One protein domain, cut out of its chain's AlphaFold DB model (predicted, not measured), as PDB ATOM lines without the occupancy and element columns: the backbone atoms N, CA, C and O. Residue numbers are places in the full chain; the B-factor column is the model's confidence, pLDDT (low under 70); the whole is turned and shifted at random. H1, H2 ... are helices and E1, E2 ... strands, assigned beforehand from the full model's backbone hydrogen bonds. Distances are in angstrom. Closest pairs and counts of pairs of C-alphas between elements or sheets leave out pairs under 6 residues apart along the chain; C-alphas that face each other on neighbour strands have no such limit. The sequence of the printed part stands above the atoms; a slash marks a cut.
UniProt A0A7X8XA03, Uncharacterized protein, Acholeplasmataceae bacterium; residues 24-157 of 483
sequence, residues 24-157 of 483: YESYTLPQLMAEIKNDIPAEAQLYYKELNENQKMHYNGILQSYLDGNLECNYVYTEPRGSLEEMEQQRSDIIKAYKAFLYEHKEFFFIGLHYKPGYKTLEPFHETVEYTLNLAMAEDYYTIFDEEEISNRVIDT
ATOM      1  N   TYR A  24      11.791  28.782   6.200       95.06
ATOM      2  CA  TYR A  24      10.508  29.408   6.534       95.06
ATOM      3  C   TYR A  24       9.540  28.473   7.276       95.06
ATOM      4  O   TYR A  24       8.727  28.943   8.063       95.06
ATOM      5  N   GLU A  25       9.677  27.149   7.147       94.44
ATOM      6  CA  GLU A  25       8.870  26.169   7.902       94.44
ATOM      7  C   GLU A  25       8.972  26.356   9.425       94.44
ATOM      8  O   GLU A  25       8.022  26.116  10.183       94.44
ATOM      9  N   SER A  26      10.142  26.813   9.882       94.81
ATOM     10  CA  SER A  26      10.414  27.065  11.297       94.81
ATOM     11  C   SER A  26       9.805  28.368  11.826       94.81
ATOM     12  O   SER A  26       9.782  28.565  13.042       94.81
ATOM     13  N   TYR A  27       9.312  29.246  10.947       93.69
ATOM     14  CA  TYR A  27       8.787  30.552  11.331       93.69
ATOM     15  C   TYR A  27       7.359  30.415  11.871       93.69
ATOM     16  O   TYR A  27       6.577  29.547  11.468       93.69
ATOM     17  N   THR A  28       7.005  31.285  12.813       91.88
ATOM     18  CA  THR A  28       5.617  31.503  13.224       91.88
ATOM     19  C   THR A  28       4.890  32.356  12.187       91.88
ATOM     20  O   THR A  28       5.510  33.039  11.375       91.88
ATOM     21  N   LEU A  29       3.558  32.363  12.229       88.56
ATOM     22  CA  LEU A  29       2.756  33.171  11.313       88.56
ATOM     23  C   LEU A  29       3.081  34.685  11.387       88.56
ATOM     24  O   LEU A  29       3.316  35.268  10.330       88.56
ATOM     25  N   PRO A  30       3.230  35.320  12.575       88.12
ATOM     26  CA  PRO A  30       3.695  36.708  12.648       88.12
ATOM     27  C   PRO A  30       5.086  36.938  12.042       88.12
ATOM     28  O   PRO A  30       5.333  37.987  11.455       88.12
ATOM     29  N   GLN A  31       6.003  35.966  12.154       90.12
ATOM     30  CA  GLN A  31       7.329  36.069  11.532       90.12
ATOM     31  C   GLN A  31       7.243  36.005  10.003       90.12
ATOM     32  O   GLN A  31       7.929  36.769   9.334       90.12
ATOM     33  N   LEU A  32       6.386  35.138   9.456       91.62
ATOM     34  CA  LEU A  32       6.136  35.050   8.013       91.62
ATOM     35  C   LEU A  32       5.512  36.345   7.471       91.62
ATOM     36  O   LEU A  32       5.965  36.857   6.455       91.62
ATOM     37  N   MET A  33       4.526  36.911   8.178       88.69
ATOM     38  CA  MET A  33       3.904  38.192   7.821       88.69
ATOM     39  C   MET A  33       4.905  39.352   7.845       88.69
ATOM     40  O   MET A  33       4.929  40.169   6.929       88.69
ATOM     41  N   ALA A  34       5.739  39.426   8.886       87.12
ATOM     42  CA  ALA A  34       6.760  40.463   8.997       87.12
ATOM     43  C   ALA A  34       7.819  40.356   7.890       87.12
ATOM     44  O   ALA A  34       8.265  41.382   7.386       87.12
ATOM     45  N   GLU A  35       8.199  39.134   7.508       90.44
ATOM     46  CA  GLU A  35       9.153  38.874   6.426       90.44
ATOM     47  C   GLU A  35       8.647  39.424   5.089       90.44
ATOM     48  O   GLU A  35       9.346  40.189   4.434       90.44
ATOM     49  N   ILE A  36       7.420  39.071   4.702       85.56
ATOM     50  CA  ILE A  36       6.883  39.446   3.390       85.56
ATOM     51  C   ILE A  36       6.450  40.918   3.317       85.56
ATOM     52  O   ILE A  36       6.545  41.539   2.264       85.56
ATOM     53  N   LYS A  37       6.033  41.519   4.441       85.88
ATOM     54  CA  LYS A  37       5.646  42.937   4.500       85.88
ATOM     55  C   LYS A  37       6.808  43.878   4.160       85.88
ATOM     56  O   LYS A  37       6.594  44.972   3.641       85.88
ATOM     57  N   ASN A  38       8.040  43.486   4.479       84.69
ATOM     58  CA  ASN A  38       9.216  44.334   4.263       84.69
ATOM     59  C   ASN A  38       9.594  44.490   2.783       84.69
ATOM     60  O   ASN A  38      10.519  45.239   2.475       84.69
ATOM     61  N   ASP A  39       8.874  43.821   1.881       88.69
ATOM     62  CA  ASP A  39       9.149  43.851   0.453       88.69
ATOM     63  C   ASP A  39       8.666  45.125  -0.238       88.69
ATOM     64  O   ASP A  39       9.097  45.363  -1.354       88.69
ATOM     65  N   ILE A  40       7.802  45.945   0.375       90.75
ATOM     66  CA  ILE A  40       7.258  47.157  -0.263       90.75
ATOM     67  C   ILE A  40       8.218  48.345  -0.069       90.75
ATOM     68  O   ILE A  40       8.308  48.880   1.043       90.75
ATOM     69  N   PRO A  41       8.891  48.845  -1.129       88.38
ATOM     70  CA  PRO A  41       9.743  50.025  -1.013       88.38
ATOM     71  C   PRO A  41       8.924  51.259  -0.627       88.38
ATOM     72  O   PRO A  41       7.807  51.446  -1.109       88.38
ATOM     73  N   ALA A  42       9.501  52.172   0.159       87.38
ATOM     74  CA  ALA A  42       8.815  53.405   0.575       87.38
ATOM     75  C   ALA A  42       8.333  54.250  -0.624       87.38
ATOM     76  O   ALA A  42       7.323  54.954  -0.564       87.38
ATOM     77  N   GLU A  43       9.031  54.178  -1.757       84.38
ATOM     78  CA  GLU A  43       8.587  54.814  -2.991       84.38
ATOM     79  C   GLU A  43       7.352  54.180  -3.625       84.38
ATOM     80  O   GLU A  43       6.526  54.913  -4.170       84.38
ATOM     81  N   ALA A  44       7.209  52.861  -3.499       89.00
ATOM     82  CA  ALA A  44       6.097  52.085  -4.033       89.00
ATOM     83  C   ALA A  44       4.837  52.137  -3.151       89.00
ATOM     84  O   ALA A  44       3.808  51.591  -3.542       89.00
ATOM     85  N   GLN A  45       4.885  52.846  -2.014       90.00
ATOM     86  CA  GLN A  45       3.721  53.157  -1.172       90.00
ATOM     87  C   GLN A  45       2.829  54.246  -1.800       90.00
ATOM     88  O   GLN A  45       2.645  55.341  -1.262       90.00
ATOM     89  N   LEU A  46       2.366  53.990  -3.020       87.06
ATOM     90  CA  LEU A  46       1.689  54.965  -3.870       87.06
ATOM     91  C   LEU A  46       0.300  55.319  -3.337       87.06
ATOM     92  O   LEU A  46      -0.102  56.473  -3.432       87.06
ATOM     93  N   TYR A  47      -0.419  54.359  -2.751       87.06
ATOM     94  CA  TYR A  47      -1.770  54.595  -2.242       87.06
ATOM     95  C   TYR A  47      -1.728  55.252  -0.870       87.06
ATOM     96  O   TYR A  47      -2.526  56.148  -0.604       87.06
ATOM     97  N   TYR A  48      -0.780  54.857  -0.015       91.19
ATOM     98  CA  TYR A  48      -0.596  55.474   1.299       91.19
ATOM     99  C   TYR A  48      -0.250  56.967   1.210       91.19
ATOM    100  O   TYR A  48      -0.743  57.770   2.005       91.19
ATOM    101  N   LYS A  49       0.565  57.365   0.225       88.25
ATOM    102  CA  LYS A  49       0.971  58.768   0.019       88.25
ATOM    103  C   LYS A  49      -0.185  59.705  -0.316       88.25
ATOM    104  O   LYS A  49      -0.111  60.884   0.022       88.25
ATOM    105  N   GLU A  50      -1.250  59.184  -0.916       84.94
ATOM    106  CA  GLU A  50      -2.448  59.951  -1.281       84.94
ATOM    107  C   GLU A  50      -3.435  60.131  -0.122       84.94
ATOM    108  O   GLU A  50      -4.400  60.894  -0.217       84.94
ATOM    109  N   LEU A  51      -3.217  59.422   0.985       87.38
ATOM    110  CA  LEU A  51      -4.072  59.523   2.155       87.38
ATOM    111  C   LEU A  51      -3.778  60.812   2.932       87.38
ATOM    112  O   LEU A  51      -2.630  61.206   3.135       87.38
ATOM    113  N   ASN A  52      -4.833  61.451   3.437       90.56
ATOM    114  CA  ASN A  52      -4.676  62.491   4.454       90.56
ATOM    115  C   ASN A  52      -4.321  61.870   5.821       90.56
ATOM    116  O   ASN A  52      -4.406  60.657   6.007       90.56
ATOM    117  N   GLU A  53      -3.958  62.692   6.804       95.25
ATOM    118  CA  GLU A  53      -3.510  62.198   8.116       95.25
ATOM    119  C   GLU A  53      -4.557  61.340   8.852       95.25
ATOM    120  O   GLU A  53      -4.204  60.335   9.469       95.25
ATOM    121  N   ASN A  54      -5.851  61.665   8.729       93.81
ATOM    122  CA  ASN A  54      -6.931  60.852   9.301       93.81
ATOM    123  C   ASN A  54      -6.998  59.468   8.631       93.81
ATOM    124  O   ASN A  54      -7.055  58.429   9.282       93.81
ATOM    125  N   GLN A  55      -6.913  59.434   7.304       95.38
ATOM    126  CA  GLN A  55      -6.933  58.197   6.528       95.38
ATOM    127  C   GLN A  55      -5.678  57.344   6.775       95.38
ATOM    128  O   GLN A  55      -5.796  56.127   6.913       95.38
ATOM    129  N   LYS A  56      -4.491  57.955   6.899       96.81
ATOM    130  CA  LYS A  56      -3.250  57.248   7.263       96.81
ATOM    131  C   LYS A  56      -3.354  56.597   8.639       96.81
ATOM    132  O   LYS A  56      -2.899  55.470   8.809       96.81
ATOM    133  N   MET A  57      -3.984  57.265   9.608       97.06
ATOM    134  CA  MET A  57      -4.242  56.684  10.929       97.06
ATOM    135  C   MET A  57      -5.055  55.384  10.820       97.06
ATOM    136  O   MET A  57      -4.668  54.373  11.410       97.06
ATOM    137  N   HIS A  58      -6.123  55.365  10.014       95.56
ATOM    138  CA  HIS A  58      -6.908  54.148   9.779       95.56
ATOM    139  C   HIS A  58      -6.132  53.075   9.020       95.56
ATOM    140  O   HIS A  58      -6.174  51.913   9.414       95.56
ATOM    141  N   TYR A  59      -5.397  53.453   7.974       95.06
ATOM    142  CA  TYR A  59      -4.554  52.537   7.203       95.06
ATOM    143  C   TYR A  59      -3.564  51.817   8.126       95.06
ATOM    144  O   TYR A  59      -3.506  50.588   8.148       95.06
ATOM    145  N   ASN A  60      -2.845  52.582   8.953       94.81
ATOM    146  CA  ASN A  60      -1.853  52.050   9.884       94.81
ATOM    147  C   ASN A  60      -2.500  51.164  10.954       94.81
ATOM    148  O   ASN A  60      -1.935  50.138  11.320       94.81
ATOM    149  N   GLY A  61      -3.699  51.519  11.424       93.19
ATOM    150  CA  GLY A  61      -4.465  50.691  12.355       93.19
ATOM    151  C   GLY A  61      -4.902  49.348  11.758       93.19
ATOM    152  O   GLY A  61      -4.806  48.323  12.431       93.19
ATOM    153  N   ILE A  62      -5.332  49.331  10.490       91.50
ATOM    154  CA  ILE A  62      -5.680  48.096   9.767       91.50
ATOM    155  C   ILE A  62      -4.436  47.217   9.601       91.50
ATOM    156  O   ILE A  62      -4.469  46.038   9.946       91.50
ATOM    157  N   LEU A  63      -3.330  47.799   9.132       91.06
ATOM    158  CA  LEU A  63      -2.055  47.106   8.961       91.06
ATOM    159  C   LEU A  63      -1.543  46.507  10.276       91.06
ATOM    160  O   LEU A  63      -1.120  45.352  10.309       91.06
ATOM    161  N   GLN A  64      -1.609  47.270  11.370       88.12
ATOM    162  CA  GLN A  64      -1.168  46.796  12.678       88.12
ATOM    163  C   GLN A  64      -2.006  45.610  13.171       88.12
ATOM    164  O   GLN A  64      -1.439  44.653  13.684       88.12
ATOM    165  N   SER A  65      -3.324  45.623  12.939       85.75
ATOM    166  CA  SER A  65      -4.209  44.507  13.305       85.75
ATOM    167  C   SER A  65      -3.742  43.176  12.703       85.75
ATOM    168  O   SER A  65      -3.722  42.161  13.398       85.75
ATOM    169  N   TYR A  66      -3.301  43.175  11.441       85.50
ATOM    170  CA  TYR A  66      -2.751  41.973  10.806       85.50
ATOM    171  C   TYR A  66      -1.371  41.595  11.354       85.50
ATOM    172  O   TYR A  66      -1.096  40.418  11.573       85.50
ATOM    173  N   LEU A  67      -0.511  42.577  11.637       83.81
ATOM    174  CA  LEU A  67       0.831  42.325  12.180       83.81
ATOM    175  C   LEU A  67       0.827  41.786  13.606       83.81
ATOM    176  O   LEU A  67       1.761  41.087  13.997       83.81
ATOM    177  N   ASP A  68      -0.247  42.034  14.349       82.44
ATOM    178  CA  ASP A  68      -0.488  41.419  15.652       82.44
ATOM    179  C   ASP A  68      -0.864  39.922  15.539       82.44
ATOM    180  O   ASP A  68      -1.050  39.244  16.550       82.44
ATOM    181  N   GLY A  69      -0.929  39.377  14.315       75.50
ATOM    182  CA  GLY A  69      -1.163  37.962  14.025       75.50
ATOM    183  C   GLY A  69      -2.630  37.601  13.787       75.50
ATOM    184  O   GLY A  69      -2.961  36.414  13.753       75.50
ATOM    185  N   ASN A  70      -3.511  38.591  13.626       82.69
ATOM    186  CA  ASN A  70      -4.915  38.340  13.315       82.69
ATOM    187  C   ASN A  70      -5.073  37.993  11.829       82.69
ATOM    188  O   ASN A  70      -4.694  38.773  10.963       82.69
ATOM    189  N   LEU A  71      -5.654  36.829  11.533       86.19
ATOM    190  CA  LEU A  71      -5.958  36.404  10.159       86.19
ATOM    191  C   LEU A  71      -7.283  36.978   9.636       86.19
ATOM    192  O   LEU A  71      -7.414  37.267   8.450       86.19
ATOM    193  N   GLU A  72      -8.242  37.214  10.528       83.38
ATOM    194  CA  GLU A  72      -9.418  38.043  10.263       83.38
ATOM    195  C   GLU A  72      -9.263  39.370  11.003       83.38
ATOM    196  O   GLU A  72      -8.896  39.394  12.180       83.38
ATOM    197  N   CYS A  73      -9.559  40.481  10.333       72.00
ATOM    198  CA  CYS A  73      -9.433  41.804  10.932       72.00
ATOM    199  C   CYS A  73     -10.816  42.376  11.240       72.00
ATOM    200  O   CYS A  73     -11.643  42.560  10.351       72.00
ATOM    201  N   ASN A  74     -11.039  42.705  12.513       77.81
ATOM    202  CA  ASN A  74     -12.173  43.502  12.969       77.81
ATOM    203  C   ASN A  74     -11.634  44.862  13.405       77.81
ATOM    204  O   ASN A  74     -11.436  45.110  14.593       77.81
ATOM    205  N   TYR A  75     -11.320  45.726  12.440       88.06
ATOM    206  CA  TYR A  75     -10.822  47.059  12.752       88.06
ATOM    207  C   TYR A  75     -11.949  47.879  13.386       88.06
ATOM    208  O   TYR A  75     -12.995  48.098  12.767       88.06
ATOM    209  N   VAL A  76     -11.734  48.310  14.629       89.88
ATOM    210  CA  VAL A  76     -12.689  49.098  15.411       89.88
ATOM    211  C   VAL A  76     -12.089  50.463  15.713       89.88
ATOM    212  O   VAL A  76     -10.974  50.562  16.220       89.88
ATOM    213  N   TYR A  77     -12.853  51.514  15.438       92.12
ATOM    214  CA  TYR A  77     -12.493  52.890  15.759       92.12
ATOM    215  C   TYR A  77     -13.663  53.581  16.455       92.12
ATOM    216  O   TYR A  77     -14.807  53.466  16.018       92.12
ATOM    217  N   THR A  78     -13.390  54.291  17.547       92.88
ATOM    218  CA  THR A  78     -14.418  54.976  18.338       92.88
ATOM    219  C   THR A  78     -14.097  56.447  18.487       92.88
ATOM    220  O   THR A  78     -12.969  56.796  18.830       92.88
ATOM    221  N   GLU A  79     -15.107  57.294  18.339       91.56
ATOM    222  CA  GLU A  79     -14.964  58.737  18.516       91.56
ATOM    223  C   GLU A  79     -16.243  59.377  19.076       91.56
ATOM    224  O   GLU A  79     -17.316  58.753  19.046       91.56
ATOM    225  N   PRO A  80     -16.160  60.613  19.609       92.12
ATOM    226  CA  PRO A  80     -17.342  61.383  19.959       92.12
ATOM    227  C   PRO A  80     -18.296  61.525  18.768       92.12
ATOM    228  O   PRO A  80     -17.880  61.699  17.626       92.12
ATOM    229  N   ARG A  81     -19.597  61.475  19.037       88.44
ATOM    230  CA  ARG A  81     -20.634  61.563  18.016       88.44
ATOM    231  C   ARG A  81     -20.668  62.965  17.411       88.44
ATOM    232  O   ARG A  81     -21.104  63.911  18.064       88.44
ATOM    233  N   GLY A  82     -20.286  63.054  16.143       88.56
ATOM    234  CA  GLY A  82     -20.525  64.222  15.301       88.56
ATOM    235  C   GLY A  82     -21.932  64.261  14.693       88.56
ATOM    236  O   GLY A  82     -22.823  63.459  14.997       88.56
ATOM    237  N   SER A  83     -22.128  65.216  13.792       91.19
ATOM    238  CA  SER A  83     -23.245  65.255  12.850       91.19
ATOM    239  C   SER A  83     -23.254  64.024  11.934       91.19
ATOM    240  O   SER A  83     -22.249  63.339  11.762       91.19
ATOM    241  N   LEU A  84     -24.394  63.747  11.292       88.31
ATOM    242  CA  LEU A  84     -24.494  62.633  10.343       88.31
ATOM    243  C   LEU A  84     -23.510  62.780   9.166       88.31
ATOM    244  O   LEU A  84     -22.998  61.783   8.672       88.31
ATOM    245  N   GLU A  85     -23.236  64.013   8.737       91.94
ATOM    246  CA  GLU A  85     -22.285  64.304   7.661       91.94
ATOM    247  C   GLU A  85     -20.845  63.988   8.078       91.94
ATOM    248  O   GLU A  85     -20.150  63.277   7.357       91.94
ATOM    249  N   GLU A  86     -20.429  64.429   9.268       92.25
ATOM    250  CA  GLU A  86     -19.121  64.077   9.840       92.25
ATOM    251  C   GLU A  86     -18.993  62.563  10.006       92.25
ATOM    252  O   GLU A  86     -17.969  61.980   9.657       92.25
ATOM    253  N   MET A  87     -20.070  61.902  10.441       91.31
ATOM    254  CA  MET A  87     -20.059  60.457  10.613       91.31
ATOM    255  C   MET A  87     -19.905  59.689   9.292       91.31
ATOM    256  O   MET A  87     -19.172  58.699   9.244       91.31
ATOM    257  N   GLU A  88     -20.588  60.113   8.224       89.00
ATOM    258  CA  GLU A  88     -20.428  59.511   6.894       89.00
ATOM    259  C   GLU A  88     -19.068  59.856   6.275       89.00
ATOM    260  O   GLU A  88     -18.481  59.019   5.583       89.00
ATOM    261  N   GLN A  89     -18.521  61.044   6.552       91.38
ATOM    262  CA  GLN A  89     -17.169  61.406   6.137       91.38
ATOM    263  C   GLN A  89     -16.127  60.502   6.805       91.38
ATOM    264  O   GLN A  89     -15.266  59.959   6.114       91.38
ATOM    265  N   GLN A  90     -16.257  60.251   8.106       93.88
ATOM    266  CA  GLN A  90     -15.392  59.331   8.839       93.88
ATOM    267  C   GLN A  90     -15.476  57.901   8.283       93.88
ATOM    268  O   GLN A  90     -14.462  57.251   8.023       93.88
ATOM    269  N   ARG A  91     -16.693  57.417   8.003       89.81
ATOM    270  CA  ARG A  91     -16.898  56.123   7.335       89.81
ATOM    271  C   ARG A  91     -16.220  56.081   5.960       89.81
ATOM    272  O   ARG A  91     -15.619  55.068   5.603       89.81
ATOM    273  N   SER A  92     -16.322  57.160   5.183       88.56
ATOM    274  CA  SER A  92     -15.675  57.300   3.873       88.56
ATOM    275  C   SER A  92     -14.150  57.255   3.984       88.56
ATOM    276  O   SER A  92     -13.503  56.571   3.191       88.56
ATOM    277  N   ASP A  93     -13.574  57.912   4.992       92.25
ATOM    278  CA  ASP A  93     -12.134  57.911   5.250       92.25
ATOM    279  C   ASP A  93     -11.616  56.515   5.617       92.25
ATOM    280  O   ASP A  93     -10.629  56.068   5.033       92.25
ATOM    281  N   ILE A  94     -12.329  55.776   6.475       92.00
ATOM    282  CA  ILE A  94     -11.999  54.376   6.798       92.00
ATOM    283  C   ILE A  94     -12.046  53.496   5.540       92.00
ATOM    284  O   ILE A  94     -11.145  52.693   5.309       92.00
ATOM    285  N   ILE A  95     -13.066  53.657   4.687       87.81
ATOM    286  CA  ILE A  95     -13.184  52.881   3.439       87.81
ATOM    287  C   ILE A  95     -12.043  53.213   2.467       87.81
ATOM    288  O   ILE A  95     -11.528  52.310   1.809       87.81
ATOM    289  N   LYS A  96     -11.637  54.482   2.352       88.50
ATOM    290  CA  LYS A  96     -10.496  54.881   1.510       88.50
ATOM    291  C   LYS A  96      -9.185  54.305   2.030       88.50
ATOM    292  O   LYS A  96      -8.432  53.742   1.243       88.50
ATOM    293  N   ALA A  97      -8.950  54.398   3.337       92.38
ATOM    294  CA  ALA A  97      -7.777  53.827   3.984       92.38
ATOM    295  C   ALA A  97      -7.692  52.311   3.767       92.38
ATOM    296  O   ALA A  97      -6.647  51.797   3.384       92.38
ATOM    297  N   TYR A  98      -8.816  51.609   3.919       90.00
ATOM    298  CA  TYR A  98      -8.913  50.180   3.637       90.00
ATOM    299  C   TYR A  98      -8.611  49.833   2.175       90.00
ATOM    300  O   TYR A  98      -7.869  48.893   1.904       90.00
ATOM    301  N   LYS A  99      -9.156  50.589   1.215       86.75
ATOM    302  CA  LYS A  99      -8.870  50.362  -0.208       86.75
ATOM    303  C   LYS A  99      -7.396  50.569  -0.532       86.75
ATOM    304  O   LYS A  99      -6.825  49.749  -1.241       86.75
ATOM    305  N   ALA A 100      -6.792  51.632   0.000       89.50
ATOM    306  CA  ALA A 100      -5.362  51.878  -0.141       89.50
ATOM    307  C   ALA A 100      -4.546  50.716   0.441       89.50
ATOM    308  O   ALA A 100      -3.666  50.199  -0.238       89.50
ATOM    309  N   PHE A 101      -4.903  50.251   1.642       91.94
ATOM    310  CA  PHE A 101      -4.291  49.079   2.268       91.94
ATOM    311  C   PHE A 101      -4.385  47.839   1.368       91.94
ATOM    312  O   PHE A 101      -3.365  47.220   1.097       91.94
ATOM    313  N   LEU A 102      -5.567  47.514   0.832       88.38
ATOM    314  CA  LEU A 102      -5.732  46.364  -0.063       88.38
ATOM    315  C   LEU A 102      -4.929  46.478  -1.357       88.38
ATOM    316  O   LEU A 102      -4.494  45.464  -1.892       88.38
ATOM    317  N   TYR A 103      -4.816  47.674  -1.931       88.31
ATOM    318  CA  TYR A 103      -4.133  47.873  -3.211       88.31
ATOM    319  C   TYR A 103      -2.613  47.837  -3.046       88.31
ATOM    320  O   TYR A 103      -1.906  47.449  -3.974       88.31
ATOM    321  N   GLU A 104      -2.122  48.199  -1.866       90.25
ATOM    322  CA  GLU A 104      -0.700  48.232  -1.550       90.25
ATOM    323  C   GLU A 104      -0.210  46.885  -1.005       90.25
ATOM    324  O   GLU A 104       0.739  46.317  -1.545       90.25
ATOM    325  N   HIS A 105      -0.908  46.333  -0.011       91.81
ATOM    326  CA  HIS A 105      -0.450  45.183   0.759       91.81
ATOM    327  C   HIS A 105      -0.979  43.837   0.246       91.81
ATOM    328  O   HIS A 105      -1.842  43.196   0.857       91.81
ATOM    329  N   LYS A 106      -0.447  43.389  -0.893       91.81
ATOM    330  CA  LYS A 106      -0.803  42.095  -1.509       91.81
ATOM    331  C   LYS A 106      -0.256  40.891  -0.749       91.81
ATOM    332  O   LYS A 106      -0.747  39.777  -0.907       91.81
ATOM    333  N   GLU A 107       0.703  41.114   0.139       90.31
ATOM    334  CA  GLU A 107       1.247  40.093   1.020       90.31
ATOM    335  C   GLU A 107       0.224  39.499   1.998       90.31
ATOM    336  O   GLU A 107       0.405  38.372   2.461       90.31
ATOM    337  N   PHE A 108      -0.888  40.193   2.264       90.75
ATOM    338  CA  PHE A 108      -2.036  39.632   2.980       90.75
ATOM    339  C   PHE A 108      -2.972  38.888   2.014       90.75
ATOM    340  O   PHE A 108      -4.183  39.105   1.995       90.75
ATOM    341  N   PHE A 109      -2.395  37.982   1.218       90.12
ATOM    342  CA  PHE A 109      -3.048  37.224   0.140       90.12
ATOM    343  C   PHE A 109      -4.290  36.438   0.580       90.12
ATOM    344  O   PHE A 109      -5.094  36.019  -0.243       90.12
ATOM    345  N   PHE A 110      -4.419  36.157   1.874       89.38
ATOM    346  CA  PHE A 110      -5.526  35.389   2.425       89.38
ATOM    347  C   PHE A 110      -6.789  36.232   2.629       89.38
ATOM    348  O   PHE A 110      -7.836  35.658   2.917       89.38
ATOM    349  N   ILE A 111      -6.721  37.561   2.496       86.56
ATOM    350  CA  ILE A 111      -7.893  38.436   2.585       86.56
ATOM    351  C   ILE A 111      -8.811  38.174   1.384       86.56
ATOM    352  O   ILE A 111      -8.381  38.207   0.236       86.56
ATOM    353  N   GLY A 112     -10.091  37.911   1.656       74.12
ATOM    354  CA  GLY A 112     -11.100  37.690   0.624       74.12
ATOM    355  C   GLY A 112     -11.774  38.986   0.167       74.12
ATOM    356  O   GLY A 112     -11.652  40.040   0.788       74.12
ATOM    357  N   LEU A 113     -12.594  38.899  -0.885       62.09
ATOM    358  CA  LEU A 113     -13.351  40.040  -1.432       62.09
ATOM    359  C   LEU A 113     -14.508  40.521  -0.528       62.09
ATOM    360  O   LEU A 113     -15.222  41.469  -0.864       62.09
ATOM    361  N   HIS A 114     -14.718  39.888   0.629       59.09
ATOM    362  CA  HIS A 114     -15.827  40.181   1.529       59.09
ATOM    363  C   HIS A 114     -15.414  41.175   2.620       59.09
ATOM    364  O   HIS A 114     -14.742  40.816   3.586       59.09
ATOM    365  N   TYR A 115     -15.902  42.414   2.520       65.50
ATOM    366  CA  TYR A 115     -15.827  43.387   3.610       65.50
ATOM    367  C   TYR A 115     -17.190  44.024   3.884       65.50
ATOM    368  O   TYR A 115     -17.960  44.318   2.968       65.50
ATOM    369  N   LYS A 116     -17.500  44.243   5.166       63.34
ATOM    370  CA  LYS A 116     -18.755  44.881   5.603       63.34
ATOM    371  C   LYS A 116     -18.436  46.073   6.514       63.34
ATOM    372  O   LYS A 116     -18.215  45.864   7.709       63.34
ATOM    373  N   PRO A 117     -18.396  47.310   5.975       68.62
ATOM    374  CA  PRO A 117     -18.213  48.504   6.788       68.62
ATOM    375  C   PRO A 117     -19.537  48.888   7.456       68.62
ATOM    376  O   PRO A 117     -20.573  48.982   6.791       68.62
ATOM    377  N   GLY A 118     -19.501  49.170   8.754       72.94
ATOM    378  CA  GLY A 118     -20.660  49.616   9.522       72.94
ATOM    379  C   GLY A 118     -20.276  50.586  10.631       72.94
ATOM    380  O   GLY A 118     -19.106  50.721  10.978       72.94
ATOM    381  N   TYR A 119     -21.272  51.268  11.188       77.62
ATOM    382  CA  TYR A 119     -21.123  52.001  12.439       77.62
ATOM    383  C   TYR A 119     -22.383  51.859  13.288       77.62
ATOM    384  O   TYR A 119     -23.477  51.629  12.766       77.62
ATOM    385  N   LYS A 120     -22.236  52.010  14.602       82.75
ATOM    386  CA  LYS A 120     -23.347  52.045  15.562       82.75
ATOM    387  C   LYS A 120     -23.061  53.060  16.665       82.75
ATOM    388  O   LYS A 120     -21.910  53.346  16.981       82.75
ATOM    389  N   THR A 121     -24.111  53.599  17.273       77.56
ATOM    390  CA  THR A 121     -23.991  54.401  18.499       77.56
ATOM    391  C   THR A 121     -23.865  53.493  19.711       77.56
ATOM    392  O   THR A 121     -24.598  52.508  19.814       77.56
ATOM    393  N   LEU A 122     -22.958  53.826  20.629       73.69
ATOM    394  CA  LEU A 122     -22.736  53.043  21.843       73.69
ATOM    395  C   LEU A 122     -23.615  53.530  23.004       73.69
ATOM    396  O   LEU A 122     -23.691  54.723  23.300       73.69
ATOM    397  N   GLU A 123     -24.245  52.580  23.691       58.53
ATOM    398  CA  GLU A 123     -24.942  52.796  24.963       58.53
ATOM    399  C   GLU A 123     -23.952  52.766  26.142       58.53
ATOM    400  O   GLU A 123     -22.930  52.082  26.056       58.53
ATOM    401  N   PRO A 124     -24.233  53.443  27.273       53.19
ATOM    402  CA  PRO A 124     -25.381  54.321  27.544       53.19
ATOM    403  C   PRO A 124     -25.234  55.730  26.951       53.19
ATOM    404  O   PRO A 124     -26.098  56.584  27.148       53.19
ATOM    405  N   PHE A 125     -24.103  56.013  26.302       61.66
ATOM    406  CA  PHE A 125     -23.669  57.389  26.138       61.66
ATOM    407  C   PHE A 125     -24.289  58.088  24.944       61.66
ATOM    408  O   PHE A 125     -24.401  59.298  25.034       61.66
ATOM    409  N   HIS A 126     -24.715  57.408  23.867       68.25
ATOM    410  CA  HIS A 126     -25.254  58.006  22.620       68.25
ATOM    411  C   HIS A 126     -24.413  59.155  22.000       68.25
ATOM    412  O   HIS A 126     -24.712  59.618  20.904       68.25
ATOM    413  N   GLU A 127     -23.344  59.577  22.669       81.88
ATOM    414  CA  GLU A 127     -22.361  60.617  22.398       81.88
ATOM    415  C   GLU A 127     -21.076  59.995  21.842       81.88
ATOM    416  O   GLU A 127     -20.100  60.698  21.616       81.88
ATOM    417  N   THR A 128     -21.052  58.678  21.623       88.19
ATOM    418  CA  THR A 128     -19.926  57.946  21.036       88.19
ATOM    419  C   THR A 128     -20.427  57.070  19.896       88.19
ATOM    420  O   THR A 128     -21.474  56.420  20.001       88.19
ATOM    421  N   VAL A 129     -19.671  57.054  18.804       91.12
ATOM    422  CA  VAL A 129     -19.901  56.196  17.641       91.12
ATOM    423  C   VAL A 129     -18.759  55.190  17.551       91.12
ATOM    424  O   VAL A 129     -17.598  55.553  17.711       91.12
ATOM    425  N   GLU A 130     -19.102  53.929  17.302       92.75
ATOM    426  CA  GLU A 130     -18.165  52.859  16.968       92.75
ATOM    427  C   GLU A 130     -18.276  52.558  15.477       92.75
ATOM    428  O   GLU A 130     -19.352  52.200  14.993       92.75
ATOM    429  N   TYR A 131     -17.164  52.694  14.768       91.88
ATOM    430  CA  TYR A 131     -16.974  52.271  13.391       91.88
ATOM    431  C   TYR A 131     -16.324  50.897  13.385       91.88
ATOM    432  O   TYR A 131     -15.344  50.667  14.093       91.88
ATOM    433  N   THR A 132     -16.849  49.993  12.563       87.44
ATOM    434  CA  THR A 132     -16.326  48.636  12.421       87.44
ATOM    435  C   THR A 132     -16.112  48.313  10.952       87.44
ATOM    436  O   THR A 132     -17.020  48.450  10.126       87.44
ATOM    437  N   LEU A 133     -14.916  47.831  10.636       87.50
ATOM    438  CA  LEU A 133     -14.582  47.209   9.366       87.50
ATOM    439  C   LEU A 133     -14.238  45.743   9.638       87.50
ATOM    440  O   LEU A 133     -13.192  45.448  10.208       87.50
ATOM    441  N   ASN A 134     -15.143  44.847   9.239       82.62
ATOM    442  CA  ASN A 134     -14.937  43.403   9.351       82.62
ATOM    443  C   ASN A 134     -14.411  42.876   8.013       82.62
ATOM    444  O   ASN A 134     -15.089  43.033   6.987       82.62
ATOM    445  N   LEU A 135     -13.224  42.276   8.046       80.19
ATOM    446  CA  LEU A 135     -12.516  41.698   6.912       80.19
ATOM    447  C   LEU A 135     -12.420  40.189   7.101       80.19
ATOM    448  O   LEU A 135     -11.818  39.713   8.065       80.19
ATOM    449  N   ALA A 136     -13.024  39.458   6.169       81.75
ATOM    450  CA  ALA A 136     -12.965  38.007   6.134       81.75
ATOM    451  C   ALA A 136     -11.850  37.531   5.199       81.75
ATOM    452  O   ALA A 136     -11.430  38.235   4.276       81.75
ATOM    453  N   MET A 137     -11.399  36.305   5.424       86.88
ATOM    454  CA  MET A 137     -10.459  35.631   4.542       86.88
ATOM    455  C   MET A 137     -11.174  35.091   3.294       86.88
ATOM    456  O   MET A 137     -12.407  35.043   3.243       86.88
ATOM    457  N   ALA A 138     -10.414  34.670   2.284       85.69
ATOM    458  CA  ALA A 138     -10.954  33.882   1.181       85.69
ATOM    459  C   ALA A 138     -11.489  32.534   1.704       85.69
ATOM    460  O   ALA A 138     -10.914  31.952   2.628       85.69
ATOM    461  N   GLU A 139     -12.591  32.046   1.122       86.56
ATOM    462  CA  GLU A 139     -13.310  30.837   1.563       86.56
ATOM    463  C   GLU A 139     -12.388  29.614   1.681       86.56
ATOM    464  O   GLU A 139     -12.485  28.834   2.627       86.56
ATOM    465  N   ASP A 140     -11.425  29.501   0.770       88.31
ATOM    466  CA  ASP A 140     -10.425  28.436   0.731       88.31
ATOM    467  C   ASP A 140      -9.543  28.335   1.987       88.31
ATOM    468  O   ASP A 140      -8.913  27.295   2.188       88.31
ATOM    469  N   TYR A 141      -9.466  29.375   2.821       91.19
ATOM    470  CA  TYR A 141      -8.698  29.368   4.071       91.19
ATOM    471  C   TYR A 141      -9.538  29.025   5.304       91.19
ATOM    472  O   TYR A 141      -9.083  29.220   6.432       91.19
ATOM    473  N   TYR A 142     -10.742  28.486   5.117       90.75
ATOM    474  CA  TYR A 142     -11.551  27.939   6.197       90.75
ATOM    475  C   TYR A 142     -11.720  26.428   6.044       90.75
ATOM    476  O   TYR A 142     -12.038  25.922   4.971       90.75
ATOM    477  N   THR A 143     -11.603  25.689   7.147       91.56
ATOM    478  CA  THR A 143     -12.024  24.280   7.191       91.56
ATOM    479  C   THR A 143     -13.545  24.145   7.275       91.56
ATOM    480  O   THR A 143     -14.105  23.119   6.896       91.56
ATOM    481  N   ILE A 144     -14.213  25.168   7.819       86.94
ATOM    482  CA  ILE A 144     -15.671  25.307   7.862       86.94
ATOM    483  C   ILE A 144     -15.983  26.756   7.508       86.94
ATOM    484  O   ILE A 144     -15.581  27.659   8.244       86.94
ATOM    485  N   PHE A 145     -16.688  26.967   6.401       84.25
ATOM    486  CA  PHE A 145     -17.138  28.283   5.965       84.25
ATOM    487  C   PHE A 145     -18.654  28.411   6.127       84.25
ATOM    488  O   PHE A 145     -19.406  27.502   5.780       84.25
ATOM    489  N   ASP A 146     -19.087  29.551   6.659       80.75
ATOM    490  CA  ASP A 146     -20.494  29.925   6.790       80.75
ATOM    491  C   ASP A 146     -20.630  31.419   6.466       80.75
ATOM    492  O   ASP A 146     -20.011  32.279   7.105       80.75
ATOM    493  N   GLU A 147     -21.392  31.747   5.426       76.12
ATOM    494  CA  GLU A 147     -21.549  33.130   4.973       76.12
ATOM    495  C   GLU A 147     -22.396  33.968   5.950       76.12
ATOM    496  O   GLU A 147     -22.145  35.169   6.116       76.12
ATOM    497  N   GLU A 148     -23.363  33.341   6.623       78.44
ATOM    498  CA  GLU A 148     -24.362  34.006   7.464       78.44
ATOM    499  C   GLU A 148     -23.953  34.028   8.944       78.44
ATOM    500  O   GLU A 148     -24.197  35.023   9.634       78.44
ATOM    501  N   GLU A 149     -23.284  32.980   9.427       80.75
ATOM    502  CA  GLU A 149     -22.904  32.817  10.831       80.75
ATOM    503  C   GLU A 149     -21.377  32.820  11.011       80.75
ATOM    504  O   GLU A 149     -20.724  31.784  11.112       80.75
ATOM    505  N   ILE A 150     -20.788  34.022  11.100       76.44
ATOM    506  CA  ILE A 150     -19.330  34.230  11.245       76.44
ATOM    507  C   ILE A 150     -18.743  33.415  12.414       76.44
ATOM    508  O   ILE A 150     -17.636  32.897  12.302       76.44
ATOM    509  N   SER A 151     -19.486  33.235  13.512       80.81
ATOM    510  CA  SER A 151     -19.047  32.449  14.676       80.81
ATOM    511  C   SER A 151     -18.865  30.951  14.412       80.81
ATOM    512  O   SER A 151     -18.210  30.287  15.213       80.81
ATOM    513  N   ASN A 152     -19.420  30.418  13.319       84.81
ATOM    514  CA  ASN A 152     -19.255  29.015  12.927       84.81
ATOM    515  C   ASN A 152     -18.020  28.783  12.053       84.81
ATOM    516  O   ASN A 152     -17.676  27.631  11.775       84.81
ATOM    517  N   ARG A 153     -17.360  29.854  11.599       88.12
ATOM    518  CA  ARG A 153     -16.186  29.745  10.738       88.12
ATOM    519  C   ARG A 153     -15.006  29.178  11.509       88.12
ATOM    520  O   ARG A 153     -14.748  29.554  12.651       88.12
ATOM    521  N   VAL A 154     -14.257  28.295  10.859       90.38
ATOM    522  CA  VAL A 154     -13.023  27.728  11.414       90.38
ATOM    523  C   VAL A 154     -11.899  27.953  10.420       90.38
ATOM    524  O   VAL A 154     -11.939  27.404   9.322       90.38
ATOM    525  N   ILE A 155     -10.919  28.772  10.805       91.56
ATOM    526  CA  ILE A 155      -9.773  29.143   9.965       91.56
ATOM    527  C   ILE A 155      -8.795  27.968   9.853       91.56
ATOM    528  O   ILE A 155      -8.374  27.396  10.861       91.56
ATOM    529  N   ASP A 156      -8.367  27.663   8.631       94.06
ATOM    530  CA  ASP A 156      -7.290  26.721   8.333       94.06
ATOM    531  C   ASP A 156      -5.923  27.414   8.461       94.06
ATOM    532  O   ASP A 156      -5.292  27.831   7.487       94.06
ATOM    533  N   THR A 157      -5.466  27.580   9.706       92.38
ATOM    534  CA  THR A 157      -4.198  28.273   9.999       92.38
ATOM    535  C   THR A 157      -2.989  27.546   9.399       92.38
ATOM    536  O   THR A 157      -2.023  28.196   9.001       92.38
TER     537      THR A 157
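Overview. This is residues 24 to 157 of the 483 residues of an uncharacterized protein of Acholeplasmataceae bacterium (UniProt A0A7X8XA03). A slab of three long strands, E1, E3 and E2, has helices H3 and H4 packed over one face, while the small E4 sits past the last residues of E3 with the unnamed stretch 145 to 157. The short H2 packs on residues 97 to 104 of H4, and H1 sits near the last residue of H3. The printed part has 134 residues with four named helices and four named strands, in the order H1 H2 H3 E1 H4 E2 E3 E4; the sheet runs E1, E3, E2 and is antiparallel. The class is mixed, helices and strands. The whole is compact, with a radius of gyration of the C-alphas of 16.2 A, and has a flat outline of 50 by 41 by 22 A.

Along the chain. H1 is residues 29 to 37, 12.3 A long, beginning at C-alpha 29 (2.756, 33.171, 11.313). H2 is residues 46 to 49, and H3 is residues 53 to 67, 20.7 A. E1, residues 73 to 80, measures 23.0 A. H4, residues 84 to 104, measures 30.2 A and ends at C-alpha 104 (-0.700, 48.232, -1.550). E2, residues 111 to 121, measures 27.7 A and bends by 71 degrees at residue 114. E3 is residues 128 to 137, 29.3 A. E4 is residues 142 to 144, ending at C-alpha 144 (-15.671, 25.307, 7.862).

Arrangement. Inner strand E3 is antiparallel to E1 at 169 degrees, with N 131 and O 77 at 2.8 A. E2 and E3 form a hairpin, antiparallel at 166 degrees, with N 118 and O 132 at 2.9 A. E1, H4 and E2 make a split strand-helix-strand unit, two strands that run the same way with E3 between them, and its crossover is right-handed. H3 and H4 are on the same face, giving two layers, helices over one face of a sheet. H4 lies over E3 and E2 at a height over the sheet of 9.3 A, and H3 over E1 at 9.7 A. H3 touches residues 93 to 101 of H4 at a steep tilt of 52 degrees, the same way; their closest C-alphas, of Tyr 59 and Ala 97, are 4.7 A apart. H2 touches H4, the closest C-alphas being those of Tyr 47 and Ala 100, 5.0 A. H1 and H3 only just touch, with 3 pairs of C-alphas within 8 A; the closest are those of Pro 30 and Leu 67, 6.3 A. E4 pairs with no named strand, but its residues pair antiparallel with residues 154 to 155. In H1, H3 and H4 every O i to N i+4 pair is within hydrogen-bond range; H2 is too short for such a pair.

Size, cuts and confidence. The two C-alphas farthest apart, those of Ser 26 and Ser 83, are 50.9 A apart. The printed part has no cut and no long link. Mean pLDDT of the printed part is 86.3; residues 113 to 117 and 123 to 126 are under 70.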